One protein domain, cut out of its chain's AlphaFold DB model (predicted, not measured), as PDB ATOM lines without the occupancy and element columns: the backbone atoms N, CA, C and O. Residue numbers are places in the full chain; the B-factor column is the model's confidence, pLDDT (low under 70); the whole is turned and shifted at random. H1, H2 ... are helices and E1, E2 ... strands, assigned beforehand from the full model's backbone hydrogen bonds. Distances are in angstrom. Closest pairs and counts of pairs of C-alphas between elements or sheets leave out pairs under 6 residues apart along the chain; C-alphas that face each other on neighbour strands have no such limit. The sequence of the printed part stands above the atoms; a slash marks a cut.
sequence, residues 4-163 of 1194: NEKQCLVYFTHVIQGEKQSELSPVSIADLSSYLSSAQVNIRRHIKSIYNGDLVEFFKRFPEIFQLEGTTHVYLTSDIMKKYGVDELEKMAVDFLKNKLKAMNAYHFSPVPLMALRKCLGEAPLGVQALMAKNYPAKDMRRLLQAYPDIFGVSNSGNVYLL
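Overview. This is residues 4 to 163 of the 1194 residues of an uncharacterized protein of Rhipicephalus appendiculatus (UniProt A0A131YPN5). Two helical lobes stand end to end in an elongated model, each with one two-stranded hairpin. In the first, H1 to H4 cross at wide angles, and the hairpin E1 and E2 lies on the side toward the second lobe, where E1 packs on H8; in the second, H8 crosses H5 and H6, and H6 reaches from H8 to the hairpin E3 and E4 at the far end, with H7 and H9 around them. The printed part has 160 residues with nine named helices and four named strands, in the order H1 H2 H3 H4 E1 E2 H5 H6 H7 H8 H9 E3 E4; it is mostly helix, and both two-stranded sheets are antiparallel. It is only just compact, close to loose, with a radius of gyration of the C-alphas of 18.2 A and spans of 58 by 32 by 22 A.

Arrangement. H1, residues 4 to 19, touches H2, residues 29 to 38, with its residues 12 to 16 alone, at a steep tilt of 62 degrees, opposite ways; the closest C-alphas, of Val 15 and Leu 32, are 7.5 A apart. With residues 4 to 8 alone H1 touches H3, residues 41 to 50, only just about perpendicular at 71 degrees; the closest C-alphas are those of Cys 8 and Ile 43, 5.8 A. H4, residues 55 to 60, only just touches H2, with 3 pairs of C-alphas within 8 A, the closest those of Ile 29 and Leu 55, 7.0 A. E1, residues 66 to 69, and E2, residues 73 to 76, form an antiparallel hairpin; N 67 and O 75, 2.9 A, are within hydrogen-bond range. H5, residues 77 to 84, touches H8, residues 126 to 135, at a steep tilt of 59 degrees; the closest C-alphas, of Thr 77 and Ala 130, are 5.4 A apart. The closest C-alphas of E1 and H8 are those of Gln 67 and Ala 130, 6.4 A. H6, residues 86 to 103, touches H8 with its residues 86 to 93 alone, closest at the C-alphas of Ala 93 and Val 128, 5.3 A, and touches H7, residues 114 to 123, with residues 97 to 101 alone, closest at those of Leu 97 and Leu 117, 7.3 A. H9, residues 141 to 147, touches no helix but is near H6, with 6 pairs of C-alphas within 10 A. E3, residues 152 to 154, and E4, residues 160 to 162, form an antiparallel hairpin, with N 153 and O 161 at 2.8 A within hydrogen-bond range. Every O i to N i+4 pair is within that range in H1 to H6, H8 and H9, and 3 of 6 in H7.

Along the chain. H1 begins at C-alpha 4, (126.195, 123.105, 96.902), and is 22.4 A long. H6, the longest helix, measures 25.3 A from C-alpha 86 to C-alpha 103. E4 ends at C-alpha 162, (140.132, 143.919, 133.347).

Size, cuts and confidence. The two C-alphas farthest apart, of Ser 38 and Phe 109, are 57.9 A apart. The printed part has no cut and no long link. The mean pLDDT of the printed part is 77.6; 24 residues are under 70, among them 108 to 112, 137 to 140 and 154 to 159.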
ATOM      1  N   ASN A   4     124.870 123.579  97.312       77.75
ATOM      2  CA  ASN A   4     126.195 123.105  96.902       77.75
ATOM      3  C   ASN A   4     127.237 123.292  98.017       77.75
ATOM      4  O   ASN A   4     128.000 122.364  98.276       77.75
ATOM      5  N   GLU A   5     127.216 124.419  98.747       81.38
ATOM      6  CA  GLU A   5     128.051 124.594  99.950       81.38
ATOM      7  C   GLU A   5     127.755 123.493 100.983       81.38
ATOM      8  O   GLU A   5     128.681 122.901 101.532       81.38
ATOM      9  N   LYS A   6     126.472 123.157 101.213       82.88
ATOM     10  CA  LYS A   6     126.078 122.088 102.151       82.88
ATOM     11  C   LYS A   6     126.606 120.721 101.718       82.88
ATOM     12  O   LYS A   6     127.135 119.992 102.551       82.88
ATOM     13  N   GLN A   7     126.511 120.390 100.429       82.94
ATOM     14  CA  GLN A   7     127.081 119.153  99.885       82.94
ATOM     15  C   GLN A   7     128.608 119.107 100.049       82.94
ATOM     16  O   GLN A   7     129.138 118.059 100.406       82.94
ATOM     17  N   CYS A   8     129.307 120.234  99.871       85.12
ATOM     18  CA  CYS A   8     130.751 120.312 100.099       85.12
ATOM     19  C   CYS A   8     131.116 120.125 101.582       85.12
ATOM     20  O   CYS A   8     132.001 119.323 101.874       85.12
ATOM     21  N   LEU A   9     130.422 120.786 102.524       88.25
ATOM     22  CA  LEU A   9     130.665 120.585 103.964       88.25
ATOM     23  C   LEU A   9     130.443 119.130 104.379       88.25
ATOM     24  O   LEU A   9     131.302 118.540 105.032       88.25
ATOM     25  N   VAL A  10     129.313 118.535 103.977       87.69
ATOM     26  CA  VAL A  10     128.991 117.136 104.292       87.69
ATOM     27  C   VAL A  10     130.051 116.201 103.712       87.69
ATOM     28  O   VAL A  10     130.536 115.332 104.433       87.69
ATOM     29  N   TYR A  11     130.457 116.401 102.455       88.50
ATOM     30  CA  TYR A  11     131.485 115.589 101.806       88.50
ATOM     31  C   TYR A  11     132.833 115.665 102.534       88.50
ATOM     32  O   TYR A  11     133.335 114.637 102.978       88.50
ATOM     33  N   PHE A  12     133.393 116.864 102.732       89.75
ATOM     34  CA  PHE A  12     134.702 116.994 103.380       89.75
ATOM     35  C   PHE A  12     134.685 116.582 104.855       89.75
ATOM     36  O   PHE A  12     135.673 116.022 105.320       89.75
ATOM     37  N   THR A  13     133.561 116.739 105.564       88.62
ATOM     38  CA  THR A  13     133.409 116.181 106.920       88.62
ATOM     39  C   THR A  13     133.545 114.656 106.909       88.62
ATOM     40  O   THR A  13     134.293 114.113 107.716       88.62
ATOM     41  N   HIS A  14     132.892 113.958 105.969       86.88
ATOM     42  CA  HIS A  14     133.008 112.498 105.851       86.88
ATOM     43  C   HIS A  14     134.415 112.050 105.430       86.88
ATOM     44  O   HIS A  14     134.911 111.068 105.973       86.88
ATOM     45  N   VAL A  15     135.075 112.767 104.511       87.00
ATOM     46  CA  VAL A  15     136.456 112.447 104.101       87.00
ATOM     47  C   VAL A  15     137.423 112.623 105.277       87.00
ATOM     48  O   VAL A  15     138.142 111.687 105.609       87.00
ATOM     49  N   ILE A  16     137.392 113.763 105.977       86.81
ATOM     50  CA  ILE A  16     138.241 114.013 107.157       86.81
ATOM     51  C   ILE A  16     137.960 112.984 108.266       86.81
ATOM     52  O   ILE A  16     138.880 112.529 108.943       86.81
ATOM     53  N   GLN A  17     136.702 112.571 108.440       83.81
ATOM     54  CA  GLN A  17     136.322 111.560 109.426       83.81
ATOM     55  C   GLN A  17     136.713 110.120 109.027       83.81
ATOM     56  O   GLN A  17     136.793 109.270 109.912       83.81
ATOM     57  N   GLY A  18     136.981 109.851 107.743       81.06
ATOM     58  CA  GLY A  18     137.519 108.577 107.246       81.06
ATOM     59  C   GLY A  18     139.052 108.513 107.227       81.06
ATOM     60  O   GLY A  18     139.616 107.476 107.557       81.06
ATOM     61  N   GLU A  19     139.720 109.622 106.899       81.19
ATOM     62  CA  GLU A  19     141.190 109.713 106.800       81.19
ATOM     63  C   GLU A  19     141.904 109.852 108.155       81.19
ATOM     64  O   GLU A  19     143.116 109.648 108.256       81.19
ATOM     65  N   LYS A  20     141.186 110.225 109.220       79.75
ATOM     66  CA  LYS A  20     141.812 110.458 110.525       79.75
ATOM     67  C   LYS A  20     142.297 109.152 111.175       79.75
ATOM     68  O   LYS A  20     141.519 108.266 111.519       79.75
ATOM     69  N   GLN A  21     143.606 109.076 111.420       70.50
ATOM     70  CA  GLN A  21     144.291 107.931 112.043       70.50
ATOM     71  C   GLN A  21     143.862 107.668 113.500       70.50
ATOM     72  O   GLN A  21     144.088 106.590 114.044       70.50
ATOM     73  N   SER A  22     143.259 108.660 114.154       69.12
ATOM     74  CA  SER A  22     142.635 108.561 115.475       69.12
ATOM     75  C   SER A  22     141.460 109.534 115.555       69.12
ATOM     76  O   SER A  22     141.300 110.390 114.686       69.12
ATOM     77  N   GLU A  23     140.667 109.498 116.631       61.66
ATOM     78  CA  GLU A  23     139.592 110.484 116.806       61.66
ATOM     79  C   GLU A  23     140.076 111.947 116.813       61.66
ATOM     80  O   GLU A  23     139.257 112.829 116.557       61.66
ATOM     81  N   LEU A  24     141.369 112.188 117.076       63.12
ATOM     82  CA  LEU A  24     141.958 113.488 117.422       63.12
ATOM     83  C   LEU A  24     143.130 113.928 116.519       63.12
ATOM     84  O   LEU A  24     143.781 114.934 116.814       63.12
ATOM     85  N   SER A  25     143.443 113.177 115.460       72.12
ATOM     86  CA  SER A  25     144.528 113.508 114.522       72.12
ATOM     87  C   SER A  25     144.080 114.532 113.471       72.12
ATOM     88  O   SER A  25     142.947 114.419 112.992       72.12
ATOM     89  N   PRO A  26     144.949 115.474 113.058       82.25
ATOM     90  CA  PRO A  26     144.694 116.295 111.878       82.25
ATOM     91  C   PRO A  26     144.683 115.436 110.608       82.25
ATOM     92  O   PRO A  26     145.252 114.342 110.586       82.25
ATOM     93  N   VAL A  27     144.101 115.971 109.538       84.38
ATOM     94  CA  VAL A  27     144.225 115.428 108.177       84.38
ATOM     95  C   VAL A  27     144.965 116.439 107.298       84.38
ATOM     96  O   VAL A  27     144.756 117.650 107.416       84.38
ATOM     97  N   SER A  28     145.860 115.946 106.438       86.94
ATOM     98  CA  SER A  28     146.638 116.754 105.491       86.94
ATOM     99  C   SER A  28     145.740 117.321 104.387       86.94
ATOM    100  O   SER A  28     144.942 116.613 103.770       86.94
ATOM    101  N   ILE A  29     145.881 118.614 104.101       86.62
ATOM    102  CA  ILE A  29     145.097 119.301 103.063       86.62
ATOM    103  C   ILE A  29     145.556 118.879 101.652       86.62
ATOM    104  O   ILE A  29     144.758 118.891 100.710       86.62
ATOM    105  N   ALA A  30     146.801 118.412 101.501       83.00
ATOM    106  CA  ALA A  30     147.270 117.788 100.263       83.00
ATOM    107  C   ALA A  30     146.528 116.464  99.993       83.00
ATOM    108  O   ALA A  30     146.075 116.220  98.874       83.00
ATOM    109  N   ASP A  31     146.301 115.661 101.031       83.19
ATOM    110  CA  ASP A  31     145.627 114.365 100.925       83.19
ATOM    111  C   ASP A  31     144.146 114.593 100.574       83.19
ATOM    112  O   ASP A  31     143.617 114.008  99.624       83.19
ATOM    113  N   LEU A  32     143.504 115.573 101.224       85.31
ATOM    114  CA  LEU A  32     142.150 116.043 100.890       85.31
ATOM    115  C   LEU A  32     142.029 116.618  99.469       85.31
ATOM    116  O   LEU A  32     140.944 116.576  98.887       85.31
ATOM    117  N   SER A  33     143.121 117.104  98.869       83.19
ATOM    118  CA  SER A  33     143.139 117.564  97.472       83.19
ATOM    119  C   SER A  33     143.074 116.397  96.471       83.19
ATOM    120  O   SER A  33     142.500 116.533  95.383       83.19
ATOM    121  N   SER A  34     143.562 115.208  96.851       82.31
ATOM    122  CA  SER A  34     143.334 113.972  96.083       82.31
ATOM    123  C   SER A  34     141.860 113.537  96.139       82.31
ATOM    124  O   SER A  34     141.269 113.163  95.118       82.31
ATOM    125  N   TYR A  35     141.210 113.714  97.293       82.56
ATOM    126  CA  TYR A  35     139.775 113.482  97.445       82.56
ATOM    127  C   TYR A  35     138.929 114.511  96.685       82.56
ATOM    128  O   TYR A  35     138.026 114.118  95.948       82.56
ATOM    129  N   LEU A  36     139.275 115.804  96.715       84.38
ATOM    130  CA  LEU A  36     138.658 116.802  95.829       84.38
ATOM    131  C   LEU A  36     138.732 116.358  94.360       84.38
ATOM    132  O   LEU A  36     137.739 116.461  93.644       84.38
ATOM    133  N   SER A  37     139.868 115.813  93.918       80.06
ATOM    134  CA  SER A  37     140.065 115.368  92.531       80.06
ATOM    135  C   SER A  37     139.146 114.206  92.121       80.06
ATOM    136  O   SER A  37     138.738 114.140  90.956       80.06
ATOM    137  N   SER A  38     138.760 113.339  93.064       78.88
ATOM    138  CA  SER A  38     137.831 112.212  92.862       78.88
ATOM    139  C   SER A  38     136.362 112.525  93.209       78.88
ATOM    140  O   SER A  38     135.472 111.746  92.865       78.88
ATOM    141  N   ALA A  39     136.077 113.678  93.820       83.38
ATOM    142  CA  ALA A  39     134.739 114.077  94.253       83.38
ATOM    143  C   ALA A  39     133.712 114.216  93.105       83.38
ATOM    144  O   ALA A  39     134.036 114.331  91.914       83.38
ATOM    145  N   GLN A  40     132.425 114.272  93.463       85.12
ATOM    146  CA  GLN A  40     131.345 114.512  92.500       85.12
ATOM    147  C   GLN A  40     131.565 115.819  91.716       85.12
ATOM    148  O   GLN A  40     132.068 116.808  92.253       85.12
ATOM    149  N   VAL A  41     131.161 115.839  90.439       82.25
ATOM    150  CA  VAL A  41     131.382 116.975  89.518       82.25
ATOM    151  C   VAL A  41     130.848 118.294  90.088       82.25
ATOM    152  O   VAL A  41     131.480 119.334  89.918       82.25
ATOM    153  N   ASN A  42     129.732 118.245  90.818       84.00
ATOM    154  CA  ASN A  42     129.101 119.400  91.459       84.00
ATOM    155  C   ASN A  42     130.031 120.054  92.496       84.00
ATOM    156  O   ASN A  42     130.216 121.267  92.475       84.00
ATOM    157  N   ILE A  43     130.659 119.234  93.347       83.31
ATOM    158  CA  ILE A  43     131.608 119.657  94.388       83.31
ATOM    159  C   ILE A  43     132.868 120.220  93.729       83.31
ATOM    160  O   ILE A  43     133.247 121.353  94.009       83.31
ATOM    161  N   ARG A  44     133.463 119.489  92.773       84.00
ATOM    162  CA  ARG A  44     134.646 119.955  92.026       84.00
ATOM    163  C   ARG A  44     134.413 121.289  91.324       84.00
ATOM    164  O   ARG A  44     135.250 122.182  91.424       84.00
ATOM    165  N   ARG A  45     133.273 121.446  90.643       83.38
ATOM    166  CA  ARG A  45     132.904 122.696  89.967       83.38
ATOM    167  C   ARG A  45     132.724 123.832  90.971       83.38
ATOM    168  O   ARG A  45     133.264 124.900  90.733       83.38
ATOM    169  N   HIS A  46     132.024 123.595  92.081       85.50
ATOM    170  CA  HIS A  46     131.761 124.605  93.108       85.50
ATOM    171  C   HIS A  46     133.039 125.085  93.813       85.50
ATOM    172  O   HIS A  46     133.245 126.292  93.940       85.50
ATOM    173  N   ILE A  47     133.926 124.162  94.208       84.88
ATOM    174  CA  ILE A  47     135.219 124.515  94.810       84.88
ATOM    175  C   ILE A  47     136.094 125.280  93.809       84.88
ATOM    176  O   ILE A  47     136.622 126.338  94.143       84.88
ATOM    177  N   LYS A  48     136.165 124.825  92.548       84.94
ATOM    178  CA  LYS A  48     136.926 125.518  91.499       84.94
ATOM    179  C   LYS A  48     136.349 126.891  91.118       84.94
ATOM    180  O   LYS A  48     137.122 127.764  90.751       84.94
ATOM    181  N   SER A  49     135.031 127.100  91.189       83.12
ATOM    182  CA  SER A  49     134.398 128.357  90.753       83.12
ATOM    183  C   SER A  49     134.283 129.435  91.832       83.12
ATOM    184  O   SER A  49     134.088 130.591  91.479       83.12
ATOM    185  N   ILE A  50     134.318 129.074  93.122       85.56
ATOM    186  CA  ILE A  50     134.170 130.039  94.234       85.56
ATOM    187  C   ILE A  50     135.476 130.236  95.013       85.56
ATOM    188  O   ILE A  50     135.708 131.335  95.502       85.56
ATOM    189  N   TYR A  51     136.328 129.210  95.093       84.19
ATOM    190  CA  TYR A  51     137.571 129.214  95.881       84.19
ATOM    191  C   TYR A  51     138.800 128.916  95.003       84.19
ATOM    192  O   TYR A  51     139.827 128.455  95.486       84.19
ATOM    193  N   ASN A  52     138.674 129.057  93.675       82.19
ATOM    194  CA  ASN A  52     139.693 128.751  92.653       82.19
ATOM    195  C   ASN A  52     140.292 127.322  92.662       82.19
ATOM    196  O   ASN A  52     141.139 127.005  91.828       82.19
ATOM    197  N   GLY A  53     139.824 126.433  93.542       78.38
ATOM    198  CA  GLY A  53     140.417 125.118  93.804       78.38
ATOM    199  C   GLY A  53     141.123 125.003  95.160       78.38
ATOM    200  O   GLY A  53     141.456 123.887  95.550       78.38
ATOM    201  N   ASP A  54     141.324 126.107  95.886       84.69
ATOM    202  CA  ASP A  54     141.970 126.115  97.198       84.69
ATOM    203  C   ASP A  54     141.028 125.605  98.302       84.69
ATOM    204  O   ASP A  54     139.997 126.203  98.631       84.69
ATOM    205  N   LEU A  55     141.414 124.484  98.911       85.00
ATOM    206  CA  LEU A  55     140.730 123.938 100.079       85.00
ATOM    207  C   LEU A  55     141.009 124.746 101.353       85.00
ATOM    208  O   LEU A  55     140.169 124.742 102.250       85.00
ATOM    209  N   VAL A  56     142.130 125.469 101.446       85.81
ATOM    210  CA  VAL A  56     142.437 126.319 102.605       85.81
ATOM    211  C   VAL A  56     141.465 127.501 102.664       85.81
ATOM    212  O   VAL A  56     140.896 127.759 103.723       85.81
ATOM    213  N   GLU A  57     141.220 128.197 101.548       85.75
ATOM    214  CA  GLU A  57     140.198 129.252 101.468       85.75
ATOM    215  C   GLU A  57     138.782 128.722 101.753       85.75
ATOM    216  O   GLU A  57     138.035 129.338 102.518       85.75
ATOM    217  N   PHE A  58     138.429 127.542 101.227       87.56
ATOM    218  CA  PHE A  58     137.155 126.889 101.539       87.56
ATOM    219  C   PHE A  58     137.007 126.577 103.039       87.56
ATOM    220  O   PHE A  58     136.001 126.952 103.640       87.56
ATOM    221  N   PHE A  59     138.000 125.944 103.675       87.88
ATOM    222  CA  PHE A  59     137.934 125.595 105.098       87.88
ATOM    223  C   PHE A  59     137.943 126.836 106.011       87.88
ATOM    224  O   PHE A  59     137.192 126.867 106.984       87.88
ATOM    225  N   LYS A  60     138.686 127.903 105.664       83.81
ATOM    226  CA  LYS A  60     138.685 129.194 106.394       83.81
ATOM    227  C   LYS A  60     137.298 129.829 106.528       83.81
ATOM    228  O   LYS A  60     137.080 130.608 107.453       83.81
ATOM    229  N   ARG A  61     136.375 129.541 105.605       84.31
ATOM    230  CA  ARG A  61     135.031 130.135 105.563       84.31
ATOM    231  C   ARG A  61     134.030 129.492 106.529       84.31
ATOM    232  O   ARG A  61     132.996 130.103 106.780       84.31
ATOM    233  N   PHE A  62     134.332 128.309 107.071       84.56
ATOM    234  CA  PHE A  62     133.425 127.541 107.938       84.56
ATOM    235  C   PHE A  62     134.109 127.085 109.251       84.56
ATOM    236  O   PHE A  62     134.149 125.882 109.542       84.56
ATOM    237  N   PRO A  63     134.676 128.020 110.050       78.94
ATOM    238  CA  PRO A  63     135.434 127.708 111.268       78.94
ATOM    239  C   PRO A  63     134.613 126.971 112.344       78.94
ATOM    240  O   PRO A  63     135.158 126.247 113.177       78.94
ATOM    241  N   GLU A  64     133.286 127.094 112.313       78.56
ATOM    242  CA  GLU A  64     132.353 126.364 113.174       78.56
ATOM    243  C   GLU A  64     132.378 124.833 112.964       78.56
ATOM    244  O   GLU A  64     131.920 124.079 113.830       78.56
ATOM    245  N   ILE A  65     132.929 124.369 111.833       82.38
ATOM    246  CA  ILE A  65     133.020 122.955 111.432       82.38
ATOM    247  C   ILE A  65     134.470 122.516 111.167       82.38
ATOM    248  O   ILE A  65     134.825 121.400 111.557       82.38
ATOM    249  N   PHE A  66     135.311 123.372 110.575       87.00
ATOM    250  CA  PHE A  66     136.716 123.075 110.271       87.00
ATOM    251  C   PHE A  66     137.680 124.054 110.951       87.00
ATOM    252  O   PHE A  66     137.633 125.252 110.692       87.00
ATOM    253  N   GLN A  67     138.626 123.551 111.744       84.75
ATOM    254  CA  GLN A  67     139.699 124.357 112.334       84.75
ATOM    255  C   GLN A  67     141.022 124.040 111.628       84.75
ATOM    256  O   GLN A  67     141.435 122.883 111.553       84.75
ATOM    257  N   LEU A  68     141.693 125.070 111.115       83.50
ATOM    258  CA  LEU A  68     142.957 124.939 110.386       83.50
ATOM    259  C   LEU A  68     144.168 125.084 111.310       83.50
ATOM    260  O   LEU A  68     144.171 125.923 112.211       83.50
ATOM    261  N   GLU A  69     145.214 124.314 111.020       79.69
ATOM    262  CA  GLU A  69     146.556 124.477 111.578       79.69
ATOM    263  C   GLU A  69     147.506 124.894 110.442       79.69
ATOM    264  O   GLU A  69     147.934 124.094 109.603       79.69
ATOM    265  N   GLY A  70     147.768 126.203 110.366       75.94
ATOM    266  CA  GLY A  70     148.513 126.816 109.268       75.94
ATOM    267  C   GLY A  70     147.792 126.686 107.920       75.94
ATOM    268  O   GLY A  70     146.618 127.030 107.789       75.94
ATOM    269  N   THR A  71     148.520 126.220 106.906       79.31
ATOM    270  CA  THR A  71     148.027 125.975 105.536       79.31
ATOM    271  C   THR A  71     148.094 124.500 105.128       79.31
ATOM    272  O   THR A  71     147.787 124.171 103.986       79.31
ATOM    273  N   THR A  72     148.520 123.611 106.030       79.94
ATOM    274  CA  THR A  72     148.869 122.217 105.702       79.94
ATOM    275  C   THR A  72     147.922 121.187 106.309       79.94
ATOM    276  O   THR A  72     147.752 120.120 105.721       79.94
ATOM    277  N   HIS A  73     147.281 121.499 107.438       84.31
ATOM    278  CA  HIS A  73     146.478 120.550 108.207       84.31
ATOM    279  C   HIS A  73     145.117 121.126 108.609       84.31
ATOM    280  O   HIS A  73     144.981 122.319 108.890       84.31
ATOM    281  N   VAL A  74     144.106 120.257 108.665       88.44
ATOM    282  CA  VAL A  74     142.747 120.594 109.106       88.44
ATOM    283  C   VAL A  74     142.226 119.583 110.130       88.44
ATOM    284  O   VAL A  74     142.499 118.383 110.057       88.44
ATOM    285  N   TYR A  75     141.449 120.088 111.081       85.56
ATOM    286  CA  TYR A  75     140.722 119.342 112.101       85.56
ATOM    287  C   TYR A  75     139.215 119.581 111.961       85.56
ATOM    288  O   TYR A  75     138.786 120.653 111.530       85.56
ATOM    289  N   LEU A  76     138.396 118.641 112.438       86.12
ATOM    290  CA  LEU A  76     136.994 118.937 112.741       86.12
ATOM    291  C   LEU A  76     136.912 119.733 114.051       86.12
ATOM    292  O   LEU A  76     137.422 119.297 115.087       86.12
ATOM    293  N   THR A  77     136.206 120.865 114.038       82.69
ATOM    294  CA  THR A  77     135.998 121.736 115.211       82.69
ATOM    295  C   THR A  77     135.309 120.982 116.362       82.69
ATOM    296  O   THR A  77     135.550 121.260 117.536       82.69
ATOM    297  N   SER A  78     134.508 119.947 116.060       81.25
ATOM    298  CA  SER A  78     133.949 119.021 117.060       81.25
ATOM    299  C   SER A  78     134.999 118.259 117.862       81.25
ATOM    300  O   SER A  78     134.795 118.017 119.051       81.25
ATOM    301  N   ASP A  79     136.093 117.858 117.226       80.69
ATOM    302  CA  ASP A  79     136.999 116.852 117.770       80.69
ATOM    303  C   ASP A  79     138.098 117.512 118.610       80.69
ATOM    304  O   ASP A  79     138.458 117.002 119.670       80.69
ATOM    305  N   ILE A  80     138.495 118.739 118.248       77.75
ATOM    306  CA  ILE A  80     139.228 119.642 119.148       77.75
ATOM    307  C   ILE A  80     138.413 119.919 120.422       77.75
ATOM    308  O   ILE A  80     138.948 119.818 121.523       77.75
ATOM    309  N   MET A  81     137.117 120.227 120.311       76.81
ATOM    310  CA  MET A  81     136.301 120.519 121.498       76.81
ATOM    311  C   MET A  81     136.089 119.293 122.399       76.81
ATOM    312  O   MET A  81     136.114 119.432 123.620       76.81
ATOM    313  N   LYS A  82     135.966 118.085 121.828       79.88
ATOM    314  CA  LYS A  82     135.977 116.826 122.596       79.88
ATOM    315  C   LYS A  82     137.309 116.585 123.317       79.88
ATOM    316  O   LYS A  82     137.295 116.117 124.448       79.88
ATOM    317  N   LYS A  83     138.444 116.889 122.673       74.19
ATOM    318  CA  LYS A  83     139.801 116.636 123.197       74.19
ATOM    319  C   LYS A  83     140.090 117.350 124.514       74.19
ATOM    320  O   LYS A  83     140.758 116.783 125.372       74.19
ATOM    321  N   TYR A  84     139.650 118.601 124.627       73.69
ATOM    322  CA  TYR A  84     139.955 119.460 125.773       73.69
ATOM    323  C   TYR A  84     138.773 119.608 126.744       73.69
ATOM    324  O   TYR A  84     139.002 119.848 127.923       73.69
ATOM    325  N   GLY A  85     137.531 119.421 126.282       79.12
ATOM    326  CA  GLY A  85     136.321 119.691 127.065       79.12
ATOM    327  C   GLY A  85     135.952 121.177 127.057       79.12
ATOM    328  O   GLY A  85     136.820 122.045 126.991       79.12
ATOM    329  N   VAL A  86     134.652 121.486 127.096       78.62
ATOM    330  CA  VAL A  86     134.159 122.873 126.981       78.62
ATOM    331  C   VAL A  86     134.654 123.727 128.151       78.62
ATOM    332  O   VAL A  86     135.249 124.774 127.923       78.62
ATOM    333  N   ASP A  87     134.520 123.233 129.381       76.38
ATOM    334  CA  ASP A  87     134.845 123.958 130.615       76.38
ATOM    335  C   ASP A  87     136.333 124.356 130.718       76.38
ATOM    336  O   ASP A  87     136.665 125.443 131.190       76.38
ATOM    337  N   GLU A  88     137.254 123.491 130.271       80.81
ATOM    338  CA  GLU A  88     138.694 123.795 130.240       80.81
ATOM    339  C   GLU A  88     139.059 124.720 129.073       80.81
ATOM    340  O   GLU A  88     139.942 125.567 129.211       80.81
ATOM    341  N   LEU A  89     138.360 124.619 127.937       82.75
ATOM    342  CA  LEU A  89     138.515 125.576 126.842       82.75
ATOM    343  C   LEU A  89     137.983 126.963 127.214       82.75
ATOM    344  O   LEU A  89     138.593 127.952 126.816       82.75
ATOM    345  N   GLU A  90     136.902 127.060 127.991       82.69
ATOM    346  CA  GLU A  90     136.380 128.336 128.493       82.69
ATOM    347  C   GLU A  90     137.356 128.974 129.487       82.69
ATOM    348  O   GLU A  90     137.698 130.143 129.317       82.69
ATOM    349  N   LYS A  91     137.938 128.208 130.424       83.62
ATOM    350  CA  LYS A  91     139.048 128.689 131.274       83.62
ATOM    351  C   LYS A  91     140.239 129.171 130.440       83.62
ATOM    352  O   LYS A  91     140.721 130.283 130.645       83.62
ATOM    353  N   MET A  92     140.683 128.376 129.464       82.69
ATOM    354  CA  MET A  92     141.801 128.726 128.582       82.69
ATOM    355  C   MET A  92     141.506 129.974 127.734       82.69
ATOM    356  O   MET A  92     142.406 130.777 127.487       82.69
ATOM    357  N   ALA A  93     140.252 130.172 127.318       84.31
ATOM    358  CA  ALA A  93     139.806 131.367 126.612       84.31
ATOM    359  C   ALA A  93     139.799 132.596 127.528       84.31
ATOM    360  O   ALA A  93     140.316 133.644 127.145       84.31
ATOM    361  N   VAL A  94     139.275 132.464 128.749       85.75
ATOM    362  CA  VAL A  94     139.290 133.512 129.776       85.75
ATOM    363  C   VAL A  94     140.725 133.923 130.100       85.75
ATOM    364  O   VAL A  94     141.040 135.107 130.015       85.75
ATOM    365  N   ASP A  95     141.625 132.980 130.381       84.88
ATOM    366  CA  ASP A  95     143.028 133.296 130.667       84.88
ATOM    367  C   ASP A  95     143.766 133.869 129.446       84.88
ATOM    368  O   ASP A  95     144.582 134.780 129.602       84.88
ATOM    369  N   PHE A  96     143.463 133.427 128.220       86.56
ATOM    370  CA  PHE A  96     144.014 134.044 127.007       86.56
ATOM    371  C   PHE A  96     143.580 135.512 126.863       86.56
ATOM    372  O   PHE A  96     144.425 136.398 126.723       86.56
ATOM    373  N   LEU A  97     142.274 135.787 126.947       86.31
ATOM    374  CA  LEU A  97     141.723 137.141 126.836       86.31
ATOM    375  C   LEU A  97     142.212 138.045 127.973       86.31
ATOM    376  O   LEU A  97     142.553 139.202 127.739       86.31
ATOM    377  N   LYS A  98     142.321 137.500 129.186       85.25
ATOM    378  CA  LYS A  98     142.850 138.183 130.369       85.25
ATOM    379  C   LYS A  98     144.319 138.560 130.201       85.25
ATOM    380  O   LYS A  98     144.688 139.701 130.464       85.25
ATOM    381  N   ASN A  99     145.151 137.646 129.704       82.50
ATOM    382  CA  ASN A  99     146.556 137.939 129.421       82.50
ATOM    383  C   ASN A  99     146.719 138.932 128.257       82.50
ATOM    384  O   ASN A  99     147.598 139.790 128.323       82.50
ATOM    385  N   LYS A 100     145.851 138.893 127.236       83.81
ATOM    386  CA  LYS A 100     145.851 139.877 126.140       83.81
ATOM    387  C   LYS A 100     145.418 141.274 126.592       83.81
ATOM    388  O   LYS A 100     146.118 142.230 126.279       83.81
ATOM    389  N   LEU A 101     144.344 141.409 127.374       78.25
ATOM    390  CA  LEU A 101     143.953 142.699 127.965       78.25
ATOM    391  C   LEU A 101     145.044 143.241 128.900       78.25
ATOM    392  O   LEU A 101     145.370 144.421 128.828       78.25
ATOM    393  N   LYS A 102     145.688 142.378 129.699       78.50
ATOM    394  CA  LYS A 102     146.827 142.766 130.545       78.50
ATOM    395  C   LYS A 102     148.022 143.265 129.724       78.50
ATOM    396  O   LYS A 102     148.635 144.252 130.105       78.50
ATOM    397  N   ALA A 103     148.334 142.621 128.597       74.88
ATOM    398  CA  ALA A 103     149.391 143.065 127.684       74.88
ATOM    399  C   ALA A 103     149.056 144.382 126.950       74.88
ATOM    400  O   ALA A 103     149.965 145.076 126.510       74.88
ATOM    401  N   MET A 104     147.770 144.732 126.845       71.38
ATOM    402  CA  MET A 104     147.281 146.011 126.313       71.38
ATOM    403  C   MET A 104     147.040 147.071 127.409       71.38
ATOM    404  O   MET A 104     146.445 148.100 127.118       71.38
ATOM    405  N   ASN A 105     147.452 146.828 128.666       71.94
ATOM    406  CA  ASN A 105     147.161 147.678 129.835       71.94
ATOM    407  C   ASN A 105     145.664 148.026 130.022       71.94
ATOM    408  O   ASN A 105     145.319 149.032 130.641       71.94
ATOM    409  N   ALA A 106     144.766 147.172 129.524       69.88
ATOM    410  CA  ALA A 106     143.341 147.454 129.410       69.88
ATOM    411  C   ALA A 106     142.598 147.271 130.747       69.88
ATOM    412  O   ALA A 106     141.944 146.252 130.982       69.88
ATOM    413  N   TYR A 107     142.735 148.247 131.642       78.19
ATOM    414  CA  TYR A 107     142.083 148.319 132.957       78.19
ATOM    415  C   TYR A 107     140.911 149.316 132.946       78.19
ATOM    416  O   TYR A 107     140.593 149.888 131.909       78.19
ATOM    417  N   HIS A 108     140.226 149.516 134.079       57.25
ATOM    418  CA  HIS A 108     138.992 150.321 134.144       57.25
ATOM    419  C   HIS A 108     139.114 151.733 133.538       57.25
ATOM    420  O   HIS A 108     138.167 152.205 132.913       57.25
ATOM    421  N   PHE A 109     140.289 152.353 133.669       51.44
ATOM    422  CA  PHE A 109     140.617 153.684 133.143       51.44
ATOM    423  C   PHE A 109     141.137 153.681 131.689       51.44
ATOM    424  O   PHE A 109     141.414 154.738 131.143       51.44
ATOM    425  N   SER A 110     141.281 152.511 131.056       59.06
ATOM    426  CA  SER A 110     141.687 152.357 129.651       59.06
ATOM    427  C   SER A 110     140.939 151.172 128.998       59.06
ATOM    428  O   SER A 110     141.507 150.098 128.784       59.06
ATOM    429  N   PRO A 111     139.619 151.298 128.753       64.12
ATOM    430  CA  PRO A 111     138.804 150.209 128.221       64.12
ATOM    431  C   PRO A 111     138.968 150.060 126.700       64.12
ATOM    432  O   PRO A 111     138.612 150.945 125.921       64.12
ATOM    433  N   VAL A 112     139.444 148.896 126.258       58.19
ATOM    434  CA  VAL A 112     139.809 148.628 124.858       58.19
ATOM    435  C   VAL A 112     138.601 148.145 124.034       58.19
ATOM    436  O   VAL A 112     137.816 147.318 124.514       58.19
ATOM    437  N   PRO A 113     138.428 148.592 122.771       70.56
ATOM    438  CA  PRO A 113     137.330 148.143 121.918       70.56
ATOM    439  C   PRO A 113     137.264 146.624 121.727       70.56
ATOM    440  O   PRO A 113     138.254 145.966 121.398       70.56
ATOM    441  N   LEU A 114     136.052 146.060 121.825       67.38
ATOM    442  CA  LEU A 114     135.797 144.617 121.680       67.38
ATOM    443  C   LEU A 114     136.336 144.041 120.353       67.38
ATOM    444  O   LEU A 114     136.709 142.870 120.290       67.38
ATOM    445  N   MET A 115     136.411 144.848 119.288       63.56
ATOM    446  CA  MET A 115     136.970 144.418 118.000       63.56
ATOM    447  C   MET A 115     138.501 144.291 118.002       63.56
ATOM    448  O   MET A 115     139.019 143.445 117.274       63.56
ATOM    449  N   ALA A 116     139.232 145.046 118.830       65.94
ATOM    450  CA  ALA A 116     140.673 144.849 119.004       65.94
ATOM    451  C   ALA A 116     140.947 143.517 119.720       65.94
ATOM    452  O   ALA A 116     141.696 142.682 119.215       65.94
ATOM    453  N   LEU A 117     140.216 143.249 120.809       71.50
ATOM    454  CA  LEU A 117     140.266 141.963 121.513       71.50
ATOM    455  C   LEU A 117     139.883 140.780 120.599       71.50
ATOM    456  O   LEU A 117     140.472 139.703 120.687       71.50
ATOM    457  N   ARG A 118     138.942 140.991 119.665       72.44
ATOM    458  CA  ARG A 118     138.563 140.002 118.644       72.44
ATOM    459  C   ARG A 118     139.668 139.742 117.611       72.44
ATOM    460  O   ARG A 118     139.810 138.595 117.197       72.44
ATOM    461  N   LYS A 119     140.464 140.748 117.210       74.25
ATOM    462  CA  LYS A 119     141.622 140.551 116.307       74.25
ATOM    463  C   LYS A 119     142.653 139.597 116.927       74.25
ATOM    464  O   LYS A 119     143.154 138.719 116.232       74.25
ATOM    465  N   CYS A 120     142.888 139.690 118.239       74.44
ATOM    466  CA  CYS A 120     143.803 138.797 118.958       74.44
ATOM    467  C   CYS A 120     143.382 137.314 118.961       74.44
ATOM    468  O   CYS A 120     144.220 136.463 119.243       74.44
ATOM    469  N   LEU A 121     142.127 136.960 118.642       73.31
ATOM    470  CA  LEU A 121     141.688 135.554 118.628       73.31
ATOM    471  C   LEU A 121     142.430 134.692 117.593       73.31
ATOM    472  O   LEU A 121     142.549 133.489 117.803       73.31
ATOM    473  N   GLY A 122     142.977 135.283 116.523       69.56
ATOM    474  CA  GLY A 122     143.822 134.558 115.563       69.56
ATOM    475  C   GLY A 122     145.145 134.050 116.157       69.56
ATOM    476  O   GLY A 122     145.737 133.118 115.623       69.56
ATOM    477  N   GLU A 123     145.582 134.624 117.282       76.00
ATOM    478  CA  GLU A 123     146.762 134.203 118.048       76.00
ATOM    479  C   GLU A 123     146.415 133.234 119.196       76.00
ATOM    480  O   GLU A 123     147.300 132.795 119.932       76.00
ATOM    481  N   ALA A 124     145.130 132.926 119.405       77.31
ATOM    482  CA  ALA A 124     144.697 132.047 120.488       77.31
ATOM    483  C   ALA A 124     145.023 130.571 120.183       77.31
ATOM    484  O   ALA A 124     145.053 130.186 119.010       77.31
ATOM    485  N   PRO A 125     145.197 129.705 121.202       81.19
ATOM    486  CA  PRO A 125     145.324 128.263 120.991       81.19
ATOM    487  C   PRO A 125     144.152 127.700 120.176       81.19
ATOM    488  O   PRO A 125     143.011 128.119 120.368       81.19
ATOM    489  N   LEU A 126     144.400 126.702 119.317       76.56
ATOM    490  CA  LEU A 126     143.385 126.124 118.414       76.56
ATOM    491  C   LEU A 126     142.099 125.668 119.133       76.56
ATOM    492  O   LEU A 126     141.015 125.754 118.567       76.56
ATOM    493  N   GLY A 127     142.201 125.238 120.396       78.06
ATOM    494  CA  GLY A 127     141.044 124.930 121.243       78.06
ATOM    495  C   GLY A 127     140.165 126.141 121.572       78.06
ATOM    496  O   GLY A 127     138.942 126.051 121.500       78.06
ATOM    497  N   VAL A 128     140.777 127.287 121.879       80.81
ATOM    498  CA  VAL A 128     140.073 128.555 122.130       80.81
ATOM    499  C   VAL A 128     139.441 129.080 120.841       80.81
ATOM    500  O   VAL A 128     138.306 129.549 120.872       80.81
ATOM    501  N   GLN A 129     140.128 128.950 119.699       81.38
ATOM    502  CA  GLN A 129     139.560 129.302 118.392       81.38
ATOM    503  C   GLN A 129     138.326 128.445 118.065       81.38
ATOM    504  O   GLN A 129     137.267 128.994 117.755       81.38
ATOM    505  N   ALA A 130     138.426 127.121 118.234       77.25
ATOM    506  CA  ALA A 130     137.332 126.181 118.001       77.25
ATOM    507  C   ALA A 130     136.109 126.453 118.900       77.25
ATOM    508  O   ALA A 130     134.976 126.488 118.416       77.25
ATOM    509  N   LEU A 131     136.336 126.709 120.195       81.06
ATOM    510  CA  LEU A 131     135.292 127.118 121.140       81.06
ATOM    511  C   LEU A 131     134.597 128.412 120.685       81.06
ATOM    512  O   LEU A 131     133.370 128.461 120.616       81.06
ATOM    513  N   MET A 132     135.371 129.451 120.362       80.25
ATOM    514  CA  MET A 132     134.846 130.755 119.940       80.25
ATOM    515  C   MET A 132     134.025 130.654 118.654       80.25
ATOM    516  O   MET A 132     132.933 131.215 118.577       80.25
ATOM    517  N   ALA A 133     134.522 129.914 117.659       76.06
ATOM    518  CA  ALA A 133     133.845 129.729 116.381       76.06
ATOM    519  C   ALA A 133     132.502 128.996 116.523       76.06
ATOM    520  O   ALA A 133     131.548 129.330 115.820       76.06
ATOM    521  N   LYS A 134     132.415 128.018 117.434       74.06
ATOM    522  CA  LYS A 134     131.239 127.151 117.572       74.06
ATOM    523  C   LYS A 134     130.216 127.627 118.607       74.06
ATOM    524  O   LYS A 134     129.020 127.569 118.332       74.06
ATOM    525  N   ASN A 135     130.666 128.093 119.775       71.88
ATOM    526  CA  ASN A 135     129.789 128.483 120.888       71.88
ATOM    527  C   ASN A 135     129.507 129.996 120.939       71.88
ATOM    528  O   ASN A 135     128.467 130.393 121.462       71.88
ATOM    529  N   TYR A 136     130.389 130.840 120.384       72.12
ATOM    530  CA  TYR A 136     130.279 132.308 120.444       72.12
ATOM    531  C   TYR A 136     130.383 133.011 119.067       72.12
ATOM    532  O   TYR A 136     131.072 134.036 118.949       72.12
ATOM    533  N   PRO A 137     129.714 132.512 118.005       57.47
ATOM    534  CA  PRO A 137     129.839 133.073 116.664       57.47
ATOM    535  C   PRO A 137     129.369 134.537 116.574       57.47
ATOM    536  O   PRO A 137     128.511 135.006 117.320       57.47
ATOM    537  N   ALA A 138     129.957 135.261 115.616       51.00
ATOM    538  CA  ALA A 138     129.500 136.538 115.054       51.00
ATOM    539  C   ALA A 138     128.639 137.450 115.973       51.00
ATOM    540  O   ALA A 138     127.443 137.608 115.741       51.00
ATOM    541  N   LYS A 139     129.315 138.141 116.912       50.19
ATOM    542  CA  LYS A 139     128.837 139.138 117.914       50.19
ATOM    543  C   LYS A 139     128.670 138.605 119.348       50.19
ATOM    544  O   LYS A 139     128.773 139.406 120.275       50.19
ATOM    545  N   ASP A 140     128.544 137.296 119.566       60.44
ATOM    546  CA  ASP A 140     128.255 136.746 120.905       60.44
ATOM    547  C   ASP A 140     129.453 136.636 121.872       60.44
ATOM    548  O   ASP A 140     129.272 136.237 123.021       60.44
ATOM    549  N   MET A 141     130.653 137.096 121.493       70.50
ATOM    550  CA  MET A 141     131.820 137.205 122.395       70.50
ATOM    551  C   MET A 141     131.517 138.007 123.679       70.50
ATOM    552  O   MET A 141     132.085 137.731 124.735       70.50
ATOM    553  N   ARG A 142     130.569 138.959 123.620       69.56
ATOM    554  CA  ARG A 142     130.075 139.693 124.799       69.56
ATOM    555  C   ARG A 142     129.436 138.763 125.846       69.56
ATOM    556  O   ARG A 142     129.579 139.052 127.028       69.56
ATOM    557  N   ARG A 143     128.814 137.639 125.455       72.50
ATOM    558  CA  ARG A 143     128.229 136.670 126.405       72.50
ATOM    559  C   ARG A 143     129.287 135.963 127.244       72.50
ATOM    560  O   ARG A 143     129.064 135.793 128.435       72.50
ATOM    561  N   LEU A 144     130.431 135.587 126.662       78.12
ATOM    562  CA  LEU A 144     131.532 134.998 127.434       78.12
ATOM    563  C   LEU A 144     132.073 136.011 128.452       78.12
ATOM    564  O   LEU A 144     132.230 135.683 129.621       78.12
ATOM    565  N   LEU A 145     132.287 137.264 128.040       78.81
ATOM    566  CA  LEU A 145     132.739 138.323 128.952       78.81
ATOM    567  C   LEU A 145     131.724 138.566 130.088       78.81
ATOM    568  O   LEU A 145     132.114 138.669 131.244       78.81
ATOM    569  N   GLN A 146     130.423 138.566 129.775       74.00
ATOM    570  CA  GLN A 146     129.332 138.674 130.753       74.00
ATOM    571  C   GLN A 146     129.164 137.435 131.654       74.00
ATOM    572  O   GLN A 146     128.566 137.558 132.720       74.00
ATOM    573  N   ALA A 147     129.677 136.266 131.257       77.75
ATOM    574  CA  ALA A 147     129.701 135.057 132.086       77.75
ATOM    575  C   ALA A 147     130.856 135.054 133.107       77.75
ATOM    576  O   ALA A 147     130.796 134.315 134.087       77.75
ATOM    577  N   TYR A 148     131.867 135.911 132.918       81.44
ATOM    578  CA  TYR A 148     132.994 136.103 133.838       81.44
ATOM    579  C   TYR A 148     133.095 137.570 134.320       81.44
ATOM    580  O   TYR A 148     134.140 138.211 134.147       81.44
ATOM    581  N   PRO A 149     132.029 138.119 134.946       74.19
ATOM    582  CA  PRO A 149     131.956 139.524 135.356       74.19
ATOM    583  C   PRO A 149     132.897 139.863 136.522       74.19
ATOM    584  O   PRO A 149     133.125 141.033 136.789       74.19
ATOM    585  N   ASP A 150     133.475 138.863 137.194       76.31
ATOM    586  CA  ASP A 150     134.504 139.050 138.228       76.31
ATOM    587  C   ASP A 150     135.908 139.295 137.632       76.31
ATOM    588  O   ASP A 150     136.859 139.575 138.361       76.31
ATOM    589  N   ILE A 151     136.063 139.141 136.309       77.94
ATOM    590  CA  ILE A 151     137.344 139.219 135.585       77.94
ATOM    591  C   ILE A 151     137.299 140.309 134.510       77.94
ATOM    592  O   ILE A 151     138.275 141.048 134.350       77.94
ATOM    593  N   PHE A 152     136.185 140.425 133.781       81.88
ATOM    594  CA  PHE A 152     136.026 141.384 132.690       81.88
ATOM    595  C   PHE A 152     134.950 142.417 133.001       81.88
ATOM    596  O   PHE A 152     133.775 142.091 133.162       81.88
ATOM    597  N   GLY A 153     135.351 143.683 133.009       70.88
ATOM    598  CA  GLY A 153     134.430 144.804 132.983       70.88
ATOM    599  C   GLY A 153     134.033 145.147 131.550       70.88
ATOM    600  O   GLY A 153     134.834 145.039 130.616       70.88
ATOM    601  N   VAL A 154     132.788 145.584 131.374       66.38
ATOM    602  CA  VAL A 154     132.288 146.146 130.116       66.38
ATOM    603  C   VAL A 154     131.744 147.533 130.426       66.38
ATOM    604  O   VAL A 154     130.828 147.686 131.227       66.38
ATOM    605  N   SER A 155     132.356 148.541 129.814       55.34
ATOM    606  CA  SER A 155     131.997 149.954 129.967       55.34
ATOM    607  C   SER A 155     130.672 150.290 129.268       55.34
ATOM    608  O   SER A 155     130.185 149.521 128.438       55.34
ATOM    609  N   ASN A 156     130.107 151.467 129.556       44.09
ATOM    610  CA  ASN A 156     128.834 151.915 128.970       44.09
ATOM    611  C   ASN A 156     128.884 152.048 127.431       44.09
ATOM    612  O   ASN A 156     127.874 151.822 126.772       44.09
ATOM    613  N   SER A 157     130.057 152.331 126.849       41.84
ATOM    614  CA  SER A 157     130.298 152.316 125.394       41.84
ATOM    615  C   SER A 157     130.458 150.903 124.808       41.84
ATOM    616  O   SER A 157     130.511 150.719 123.593       41.84
ATOM    617  N   GLY A 158     130.517 149.869 125.651       51.28
ATOM    618  CA  GLY A 158     130.695 148.477 125.246       51.28
ATOM    619  C   GLY A 158     132.149 148.025 125.084       51.28
ATOM    620  O   GLY A 158     132.359 146.874 124.685       51.28
ATOM    621  N   ASN A 159     133.125 148.884 125.404       66.12
ATOM    622  CA  ASN A 159     134.553 148.552 125.446       66.12
ATOM    623  C   ASN A 159     134.892 147.717 126.694       66.12
ATOM    624  O   ASN A 159     134.239 147.846 127.734       66.12
ATOM    625  N   VAL A 160     135.913 146.865 126.587       71.62
ATOM    626  CA  VAL A 160     136.233 145.794 127.543       71.62
ATOM    627  C   VAL A 160     137.499 146.124 128.328       71.62
ATOM    628  O   VAL A 160     138.484 146.594 127.761       71.62
ATOM    629  N   TYR A 161     137.492 145.826 129.623       75.50
ATOM    630  CA  TYR A 161     138.636 146.010 130.511       75.50
ATOM    631  C   TYR A 161     138.757 144.877 131.535       75.50
ATOM    632  O   TYR A 161     137.838 144.083 131.725       75.50
ATOM    633  N   LEU A 162     139.899 144.805 132.213       80.69
ATOM    634  CA  LEU A 162     140.132 143.919 133.347       80.69
ATOM    635  C   LEU A 162     139.640 144.525 134.656       80.69
ATOM    636  O   LEU A 162     139.959 145.668 134.987       80.69
ATOM    637  N   LEU A 163     138.933 143.707 135.432       70.19
ATOM    638  CA  LEU A 163     138.602 143.997 136.820       70.19
ATOM    639  C   LEU A 163     139.716 143.479 137.740       70.19
ATOM    640  O   LEU A 163     140.144 142.327 137.661       70.19
TER     641      LEU A 163